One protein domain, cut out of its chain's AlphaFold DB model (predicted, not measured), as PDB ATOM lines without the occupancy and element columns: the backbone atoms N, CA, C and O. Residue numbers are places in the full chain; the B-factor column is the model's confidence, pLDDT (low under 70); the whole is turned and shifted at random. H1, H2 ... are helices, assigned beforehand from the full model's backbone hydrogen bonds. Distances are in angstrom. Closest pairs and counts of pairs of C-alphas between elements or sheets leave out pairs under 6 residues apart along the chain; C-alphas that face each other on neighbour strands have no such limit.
ATOM      1  N   GLU A 217     -11.658 -88.375  60.301       91.81
ATOM      2  CA  GLU A 217     -11.490 -87.685  61.582       91.81
ATOM      3  C   GLU A 217     -11.838 -88.586  62.772       91.81
ATOM      4  O   GLU A 217     -11.040 -88.716  63.699       91.81
ATOM      5  N   MET A 218     -12.979 -89.281  62.713       91.38
ATOM      6  CA  MET A 218     -13.396 -90.213  63.771       91.38
ATOM      7  C   MET A 218     -12.488 -91.446  63.854       91.38
ATOM      8  O   MET A 218     -12.091 -91.848  64.948       91.38
ATOM      9  N   ASP A 219     -12.122 -92.023  62.704       92.75
ATOM     10  CA  ASP A 219     -11.225 -93.184  62.636       92.75
ATOM     11  C   ASP A 219      -9.830 -92.833  63.194       92.75
ATOM     12  O   ASP A 219      -9.231 -93.613  63.939       92.75
ATOM     13  N   ALA A 220      -9.318 -91.642  62.861       92.06
ATOM     14  CA  ALA A 220      -8.039 -91.131  63.341       92.06
ATOM     15  C   ALA A 220      -8.064 -90.866  64.851       92.06
ATOM     16  O   ALA A 220      -7.136 -91.262  65.554       92.06
ATOM     17  N   LEU A 221      -9.140 -90.265  65.367       91.56
ATOM     18  CA  LEU A 221      -9.321 -90.018  66.797       91.56
ATOM     19  C   LEU A 221      -9.387 -91.332  67.592       91.56
ATOM     20  O   LEU A 221      -8.693 -91.479  68.597       91.56
ATOM     21  N   ALA A 222     -10.129 -92.328  67.101       90.81
ATOM     22  CA  ALA A 222     -10.169 -93.661  67.701       90.81
ATOM     23  C   ALA A 222      -8.805 -94.374  67.652       90.81
ATOM     24  O   ALA A 222      -8.455 -95.132  68.560       90.81
ATOM     25  N   TRP A 223      -8.014 -94.145  66.599       89.69
ATOM     26  CA  TRP A 223      -6.664 -94.691  66.492       89.69
ATOM     27  C   TRP A 223      -5.684 -94.039  67.478       89.69
ATOM     28  O   TRP A 223      -4.933 -94.764  68.129       89.69
ATOM     29  N   LEU A 224      -5.723 -92.711  67.638       89.00
ATOM     30  CA  LEU A 224      -4.869 -91.965  68.577       89.00
ATOM     31  C   LEU A 224      -5.122 -92.355  70.042       89.00
ATOM     32  O   LEU A 224      -4.181 -92.455  70.825       89.00
ATOM     33  N   GLN A 225      -6.375 -92.673  70.385       90.25
ATOM     34  CA  GLN A 225      -6.767 -93.135  71.724       90.25
ATOM     35  C   GLN A 225      -6.151 -94.481  72.137       90.25
ATOM     36  O   GLN A 225      -6.236 -94.876  73.302       90.25
ATOM     37  N   LYS A 226      -5.539 -95.229  71.210       87.06
ATOM     38  CA  LYS A 226      -4.889 -96.502  71.537       87.06
ATOM     39  C   LYS A 226      -3.695 -96.265  72.465       87.06
ATOM     40  O   LYS A 226      -2.850 -95.419  72.202       87.06
ATOM     41  N   ALA A 227      -3.575 -97.096  73.501       74.75
ATOM     42  CA  ALA A 227      -2.573 -96.949  74.566       74.75
ATOM     43  C   ALA A 227      -1.100 -96.975  74.106       74.75
ATOM     44  O   ALA A 227      -0.230 -96.514  74.831       74.75
ATOM     45  N   HIS A 228      -0.803 -97.530  72.929       77.94
ATOM     46  CA  HIS A 228       0.555 -97.564  72.368       77.94
ATOM     47  C   HIS A 228       0.866 -96.374  71.443       77.94
ATOM     48  O   HIS A 228       1.944 -96.347  70.855       77.94
ATOM     49  N   VAL A 229      -0.078 -95.443  71.268       80.62
ATOM     50  CA  VAL A 229       0.058 -94.260  70.409       80.62
ATOM     51  C   VAL A 229       0.163 -93.011  71.284       80.62
ATOM     52  O   VAL A 229       1.273 -92.595  71.586       80.62
ATOM     53  N   GLU A 230      -0.966 -92.467  71.743       82.38
ATOM     54  CA  GLU A 230      -1.021 -91.353  72.709       82.38
ATOM     55  C   GLU A 230      -1.792 -91.761  73.975       82.38
ATOM     56  O   GLU A 230      -1.449 -91.356  75.083       82.38
ATOM     57  N   GLY A 231      -2.806 -92.623  73.826       86.50
ATOM     58  CA  GLY A 231      -3.678 -93.048  74.920       86.50
ATOM     59  C   GLY A 231      -4.893 -92.137  75.102       86.50
ATOM     60  O   GLY A 231      -5.212 -91.313  74.246       86.50
ATOM     61  N   ALA A 232      -5.616 -92.329  76.206       89.38
ATOM     62  CA  ALA A 232      -6.841 -91.587  76.522       89.38
ATOM     63  C   ALA A 232      -6.665 -90.595  77.687       89.38
ATOM     64  O   ALA A 232      -7.640 -90.020  78.172       89.38
ATOM     65  N   ASP A 233      -5.429 -90.396  78.141       88.50
ATOM     66  CA  ASP A 233      -5.134 -89.563  79.300       88.50
ATOM     67  C   ASP A 233      -5.525 -88.101  79.037       88.50
ATOM     68  O   ASP A 233      -5.171 -87.504  78.022       88.50
ATOM     69  N   GLY A 234      -6.288 -87.516  79.963       86.62
ATOM     70  CA  GLY A 234      -6.763 -86.133  79.871       86.62
ATOM     71  C   GLY A 234      -8.021 -85.923  79.023       86.62
ATOM     72  O   GLY A 234      -8.601 -84.843  79.090       86.62
ATOM     73  N   LEU A 235      -8.507 -86.934  78.293       89.56
ATOM     74  CA  LEU A 235      -9.741 -86.819  77.500       89.56
ATOM     75  C   LEU A 235     -11.008 -86.696  78.359       89.56
ATOM     76  O   LEU A 235     -11.975 -86.064  77.933       89.56
ATOM     77  N   ASP A 236     -10.977 -87.243  79.576       91.44
ATOM     78  CA  ASP A 236     -12.073 -87.167  80.550       91.44
ATOM     79  C   ASP A 236     -12.123 -85.821  81.299       91.44
ATOM     80  O   ASP A 236     -13.025 -85.587  82.106       91.44
ATOM     81  N   ALA A 237     -11.151 -84.926  81.068       93.25
ATOM     82  CA  ALA A 237     -11.161 -83.601  81.670       93.25
ATOM     83  C   ALA A 237     -12.362 -82.785  81.168       93.25
ATOM     84  O   ALA A 237     -12.817 -82.941  80.032       93.25
ATOM     85  N   LEU A 238     -12.872 -81.902  82.027       93.50
ATOM     86  CA  LEU A 238     -13.964 -81.003  81.669       93.50
ATOM     87  C   LEU A 238     -13.499 -80.015  80.597       93.50
ATOM     88  O   LEU A 238     -12.434 -79.409  80.721       93.50
ATOM     89  N   TYR A 239     -14.315 -79.857  79.560       91.94
ATOM     90  CA  TYR A 239     -14.090 -78.874  78.513       91.94
ATOM     91  C   TYR A 239     -14.640 -77.514  78.953       91.94
ATOM     92  O   TYR A 239     -15.839 -77.374  79.192       91.94
ATOM     93  N   ASP A 240     -13.755 -76.526  79.091       91.38
ATOM     94  CA  ASP A 240     -14.112 -75.169  79.508       91.38
ATOM     95  C   ASP A 240     -14.404 -74.292  78.282       91.38
ATOM     96  O   ASP A 240     -13.497 -73.923  77.534       91.38
ATOM     97  N   ALA A 241     -15.685 -73.999  78.055       90.31
ATOM     98  CA  ALA A 241     -16.169 -73.194  76.937       90.31
ATOM     99  C   ALA A 241     -17.473 -72.459  77.309       90.31
ATOM    100  O   ALA A 241     -18.144 -72.827  78.279       90.31
ATOM    101  N   PRO A 242     -17.881 -71.419  76.556       92.62
ATOM    102  CA  PRO A 242     -19.146 -70.728  76.793       92.62
ATOM    103  C   PRO A 242     -20.347 -71.684  76.738       92.62
ATOM    104  O   PRO A 242     -20.401 -72.572  75.891       92.62
ATOM    105  N   GLN A 243     -21.370 -71.447  77.568       87.69
ATOM    106  CA  GLN A 243     -22.549 -72.328  77.671       87.69
ATOM    107  C   GLN A 243     -23.216 -72.623  76.314       87.69
ATOM    108  O   GLN A 243     -23.621 -73.749  76.052       87.69
ATOM    109  N   GLN A 244     -23.259 -71.629  75.419       89.38
ATOM    110  CA  GLN A 244     -23.811 -71.777  74.067       89.38
ATOM    111  C   GLN A 244     -23.089 -72.830  73.217       89.38
ATOM    112  O   GLN A 244     -23.681 -73.385  72.295       89.38
ATOM    113  N   GLU A 245     -21.801 -73.054  73.464       89.94
ATOM    114  CA  GLU A 245     -20.997 -74.066  72.784       89.94
ATOM    115  C   GLU A 245     -21.159 -75.429  73.454       89.94
ATOM    116  O   GLU A 245     -21.405 -76.422  72.770       89.94
ATOM    117  N   LEU A 246     -21.141 -75.462  74.789       89.94
ATOM    118  CA  LEU A 246     -21.386 -76.679  75.566       89.94
ATOM    119  C   LEU A 246     -22.740 -77.313  75.221       89.94
ATOM    120  O   LEU A 246     -22.823 -78.527  75.034       89.94
ATOM    121  N   ASP A 247     -23.778 -76.490  75.055       89.31
ATOM    122  CA  ASP A 247     -25.124 -76.938  74.688       89.31
ATOM    123  C   ASP A 247     -25.198 -77.523  73.262       89.31
ATOM    124  O   ASP A 247     -26.052 -78.373  72.994       89.31
ATOM    125  N   LYS A 248     -24.311 -77.099  72.345       89.31
ATOM    126  CA  LYS A 248     -24.213 -77.659  70.980       89.31
ATOM    127  C   LYS A 248     -23.545 -79.028  70.975       89.31
ATOM    128  O   LYS A 248     -23.956 -79.896  70.211       89.31
ATOM    129  N   ILE A 249     -22.528 -79.201  71.819       89.56
ATOM    130  CA  ILE A 249     -21.794 -80.462  71.955       89.56
ATOM    131  C   ILE A 249     -22.691 -81.506  72.623       89.56
ATOM    132  O   ILE A 249     -22.820 -82.631  72.137       89.56
ATOM    133  N   LYS A 250     -23.347 -81.127  73.726       86.38
ATOM    134  CA  LYS A 250     -24.211 -82.016  74.501       86.38
ATOM    135  C   LYS A 250     -25.446 -81.261  75.000       86.38
ATOM    136  O   LYS A 250     -25.296 -80.284  75.735       86.38
ATOM    137  N   PRO A 251     -26.671 -81.725  74.686       79.00
ATOM    138  CA  PRO A 251     -27.891 -81.065  75.137       79.00
ATOM    139  C   PRO A 251     -27.922 -80.933  76.666       79.00
ATOM    140  O   PRO A 251     -27.871 -81.935  77.382       79.00
ATOM    141  N   GLY A 252     -27.998 -79.696  77.162       73.31
ATOM    142  CA  GLY A 252     -27.989 -79.373  78.591       73.31
ATOM    143  C   GLY A 252     -26.613 -79.045  79.181       73.31
ATOM    144  O   GLY A 252     -26.554 -78.743  80.370       73.31
ATOM    145  N   GLY A 253     -25.528 -79.119  78.398       73.50
ATOM    146  CA  GLY A 253     -24.203 -78.562  78.713       73.50
ATOM    147  C   GLY A 253     -23.511 -79.096  79.975       73.50
ATOM    148  O   GLY A 253     -22.480 -78.570  80.384       73.50
ATOM    149  N   GLN A 254     -24.060 -80.126  80.621       77.12
ATOM    150  CA  GLN A 254     -23.527 -80.673  81.866       77.12
ATOM    151  C   GLN A 254     -22.430 -81.705  81.596       77.12
ATOM    152  O   GLN A 254     -22.636 -82.669  80.853       77.12
ATOM    153  N   ASN A 255     -21.293 -81.530  82.278       85.00
ATOM    154  CA  ASN A 255     -20.144 -82.439  82.257       85.00
ATOM    155  C   ASN A 255     -19.688 -82.790  80.833       85.00
ATOM    156  O   ASN A 255     -19.518 -83.965  80.506       85.00
ATOM    157  N   VAL A 256     -19.555 -81.777  79.972       90.56
ATOM    158  CA  VAL A 256     -18.948 -81.943  78.648       90.56
ATOM    159  C   VAL A 256     -17.458 -82.201  78.842       90.56
ATOM    160  O   VAL A 256     -16.765 -81.418  79.494       90.56
ATOM    161  N   THR A 257     -16.980 -83.316  78.305       93.75
ATOM    162  CA  THR A 257     -15.563 -83.688  78.364       93.75
ATOM    163  C   THR A 257     -14.807 -83.174  77.140       93.75
ATOM    164  O   THR A 257     -15.407 -82.869  76.106       93.75
ATOM    165  N   ILE A 258     -13.474 -83.106  77.222       92.69
ATOM    166  CA  ILE A 258     -12.622 -82.816  76.055       92.69
ATOM    167  C   ILE A 258     -12.881 -83.844  74.948       92.69
ATOM    168  O   ILE A 258     -12.936 -83.481  73.773       92.69
ATOM    169  N   LYS A 259     -13.102 -85.113  75.311       92.44
ATOM    170  CA  LYS A 259     -13.500 -86.157  74.365       92.44
ATOM    171  C   LYS A 259     -14.767 -85.789  73.591       92.44
ATOM    172  O   LYS A 259     -14.747 -85.836  72.365       92.44
ATOM    173  N   ASP A 260     -15.830 -85.398  74.297       92.62
ATOM    174  CA  ASP A 260     -17.107 -85.024  73.677       92.62
ATOM    175  C   ASP A 260     -16.919 -83.849  72.702       92.62
ATOM    176  O   ASP A 260     -17.456 -83.858  71.593       92.62
ATOM    177  N   ALA A 261     -16.114 -82.853  73.089       92.75
ATOM    178  CA  ALA A 261     -15.808 -81.700  72.247       92.75
ATOM    179  C   ALA A 261     -15.033 -82.091  70.976       92.75
ATOM    180  O   ALA A 261     -15.357 -81.621  69.883       92.75
ATOM    181  N   LEU A 262     -14.040 -82.981  71.091       92.19
ATOM    182  CA  LEU A 262     -13.262 -83.467  69.947       92.19
ATOM    183  C   LEU A 262     -14.099 -84.334  68.998       92.19
ATOM    184  O   LEU A 262     -13.973 -84.190  67.782       92.19
ATOM    185  N   GLU A 263     -14.964 -85.206  69.521       92.75
ATOM    186  CA  GLU A 263     -15.883 -86.014  68.708       92.75
ATOM    187  C   GLU A 263     -16.909 -85.134  67.982       92.75
ATOM    188  O   GLU A 263     -17.183 -85.339  66.796       92.75
ATOM    189  N   TYR A 264     -17.431 -84.106  68.656       93.19
ATOM    190  CA  TYR A 264     -18.310 -83.117  68.036       93.19
ATOM    191  C   TYR A 264     -17.599 -82.341  66.917       93.19
ATOM    192  O   TYR A 264     -18.145 -82.214  65.819       93.19
ATOM    193  N   LEU A 265     -16.364 -81.881  67.152       92.31
ATOM    194  CA  LEU A 265     -15.556 -81.200  66.137       92.31
ATOM    195  C   LEU A 265     -15.267 -82.114  64.939       92.31
ATOM    196  O   LEU A 265     -15.440 -81.697  63.795       92.31
ATOM    197  N   ALA A 266     -14.861 -83.360  65.189       92.12
ATOM    198  CA  ALA A 266     -14.600 -84.346  64.142       92.12
ATOM    199  C   ALA A 266     -15.843 -84.579  63.273       92.12
ATOM    200  O   ALA A 266     -15.744 -84.598  62.045       92.12
ATOM    201  N   LYS A 267     -17.025 -84.672  63.894       91.31
ATOM    202  CA  LYS A 267     -18.297 -84.766  63.176       91.31
ATOM    203  C   LYS A 267     -18.587 -83.511  62.351       91.31
ATOM    204  O   LYS A 267     -18.930 -83.628  61.181       91.31
ATOM    205  N   GLN A 268     -18.405 -82.321  62.922       91.88
ATOM    206  CA  GLN A 268     -18.637 -81.064  62.211       91.88
ATOM    207  C   GLN A 268     -17.729 -80.929  60.978       91.88
ATOM    208  O   GLN A 268     -18.194 -80.519  59.917       91.88
ATOM    209  N   VAL A 269     -16.452 -81.297  61.100       90.69
ATOM    210  CA  VAL A 269     -15.499 -81.292  59.979       90.69
ATOM    211  C   VAL A 269     -15.896 -82.322  58.919       90.69
ATOM    212  O   VAL A 269     -15.894 -82.001  57.730       90.69
ATOM    213  N   ALA A 270     -16.307 -83.527  59.321       88.44
ATOM    214  CA  ALA A 270     -16.783 -84.550  58.393       88.44
ATOM    215  C   ALA A 270     -18.063 -84.117  57.647       88.44
ATOM    216  O   ALA A 270     -18.172 -84.322  56.434       88.44
ATOM    217  N   ASP A 271     -19.003 -83.467  58.337       89.12
ATOM    218  CA  ASP A 271     -20.233 -82.922  57.752       89.12
ATOM    219  C   ASP A 271     -19.920 -81.776  56.772       89.12
ATOM    220  O   ASP A 271     -20.472 -81.724  55.668       89.12
ATOM    221  N   GLN A 272     -18.980 -80.889  57.122       86.94
ATOM    222  CA  GLN A 272     -18.489 -79.835  56.228       86.94
ATOM    223  C   GLN A 272     -17.817 -80.413  54.983       86.94
ATOM    224  O   GLN A 272     -18.111 -79.972  53.874       86.94
ATOM    225  N   ASN A 273     -16.963 -81.425  55.141       85.94
ATOM    226  CA  ASN A 273     -16.320 -82.102  54.019       85.94
ATOM    227  C   ASN A 273     -17.348 -82.807  53.119       85.94
ATOM    228  O   ASN A 273     -17.260 -82.746  51.895       85.94
ATOM    229  N   THR A 274     -18.360 -83.441  53.711       86.75
ATOM    230  CA  THR A 274     -19.455 -84.066  52.958       86.75
ATOM    231  C   THR A 274     -20.234 -83.018  52.167       86.75
ATOM    232  O   THR A 274     -20.488 -83.212  50.983       86.75
ATOM    233  N   THR A 275     -20.546 -81.880  52.790       85.06
ATOM    234  CA  THR A 275     -21.244 -80.759  52.144       85.06
ATOM    235  C   THR A 275     -20.412 -80.154  51.011       85.06
ATOM    236  O   THR A 275     -20.939 -79.893  49.936       85.06
ATOM    237  N   ALA A 276     -19.104 -79.976  51.213       82.00
ATOM    238  CA  ALA A 276     -18.197 -79.417  50.211       82.00
ATOM    239  C   ALA A 276     -18.043 -80.308  48.966       82.00
ATOM    240  O   ALA A 276     -17.804 -79.794  47.879       82.00
ATOM    241  N   ASN A 277     -18.200 -81.627  49.117       83.94
ATOM    242  CA  ASN A 277     -18.107 -82.591  48.017       83.94
ATOM    243  C   ASN A 277     -19.468 -82.946  47.393       83.94
ATOM    244  O   ASN A 277     -19.522 -83.748  46.461       83.94
ATOM    245  N   GLN A 278     -20.571 -82.392  47.900       86.44
ATOM    246  CA  GLN A 278     -21.887 -82.570  47.297       86.44
ATOM    247  C   GLN A 278     -22.114 -81.489  46.236       86.44
ATOM    248  O   GLN A 278     -22.077 -80.303  46.567       86.44
ATOM    249  N   PRO A 279     -22.375 -81.867  44.970       84.81
ATOM    250  CA  PRO A 279     -22.749 -80.904  43.946       84.81
ATOM    251  C   PRO A 279     -24.030 -80.181  44.360       84.81
ATOM    252  O   PRO A 279     -25.048 -80.819  44.641       84.81
ATOM    253  N   ALA A 280     -23.975 -78.857  44.386       82.81
ATOM    254  CA  ALA A 280     -25.115 -77.994  44.649       82.81
ATOM    255  C   ALA A 280     -25.410 -77.155  43.396       82.81
ATOM    256  O   ALA A 280     -24.494 -76.908  42.606       82.81
ATOM    257  N   PRO A 281     -26.661 -76.708  43.189       81.19
ATOM    258  CA  PRO A 281     -26.963 -75.759  42.126       81.19
ATOM    259  C   PRO A 281     -26.045 -74.539  42.235       81.19
ATOM    260  O   PRO A 281     -25.870 -73.997  43.332       81.19
ATOM    261  N   SER A 282     -25.453 -74.119  41.116       75.38
ATOM    262  CA  SER A 282     -24.607 -72.928  41.087       75.38
ATOM    263  C   SER A 282     -25.429 -71.727  41.569       75.38
ATOM    264  O   SER A 282     -26.577 -71.559  41.141       75.38
TER     265      SER A 282
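AT A GLANCE: This is residues 217 to 282 of the 341 residues of an uncharacterized protein of Acidobacteria bacterium (UniProt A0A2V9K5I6). What is the main picture? One long helix, H3, has the short helices H1 and H2 on opposite sides of it, and residues 225 to 242 lead from H1 past the starting end of H3 to H2. Residues 271 to 282, of which 271 to 276 belong to H3, stick out at the other end. What is it made of? The printed part has 66 residues with three named helices, H1, H2 and H3 in that order, and no named strand; its class is all helix. How large is it? It is loose and flat, with a radius of gyration of the C-alphas of 14.6 A and spans of 45 by 33 by 14 A.

IN THESE COORDINATES: Where are the short helices? H1 is residues 217 to 224, 10.5 A long, from C-alpha 217 at (-11.490, -87.685, 61.582). H2 is residues 243 to 249, 10.0 A long. Where is the long one? H3 is residues 258 to 276, 26.7 A long, ending with C-alpha 276 at (-18.197, -79.417, 50.211).

HOW THE PARTS SIT: How does H1 stand to H3? They touch, through residues 263 to 270 alone of H3; the closest C-alphas, of Glu 217 and Ala 266, are 5.2 A apart. They run opposite ways at a tilt of 38 degrees, only just steep. And H2? H2 and H3 only just touch, with 3 pairs of C-alphas within 8 A, through residues 260 to 264 alone of H3; the closest C-alphas, of Ile 249 and Tyr 264, are 5.9 A apart. They run the same way at a steep tilt of 68 degrees, only just short of about perpendicular. H1 and H2 are apart. What do the backbones show? In H1 and H3 every O i to N i+4 pair is within hydrogen-bond range; in H2, 2 of 3 are.

THE WHOLE: How far does it reach? The two C-alphas farthest apart, of His 228 and Ser 282, are 47.1 A apart. Which links are long? H1 to H2 is a long link of 18 residues, H2 to H3 a short one of 8. Is there a cut or low confidence? The printed part has no cut, its mean pLDDT is 87.8, and no printed residue is under 70.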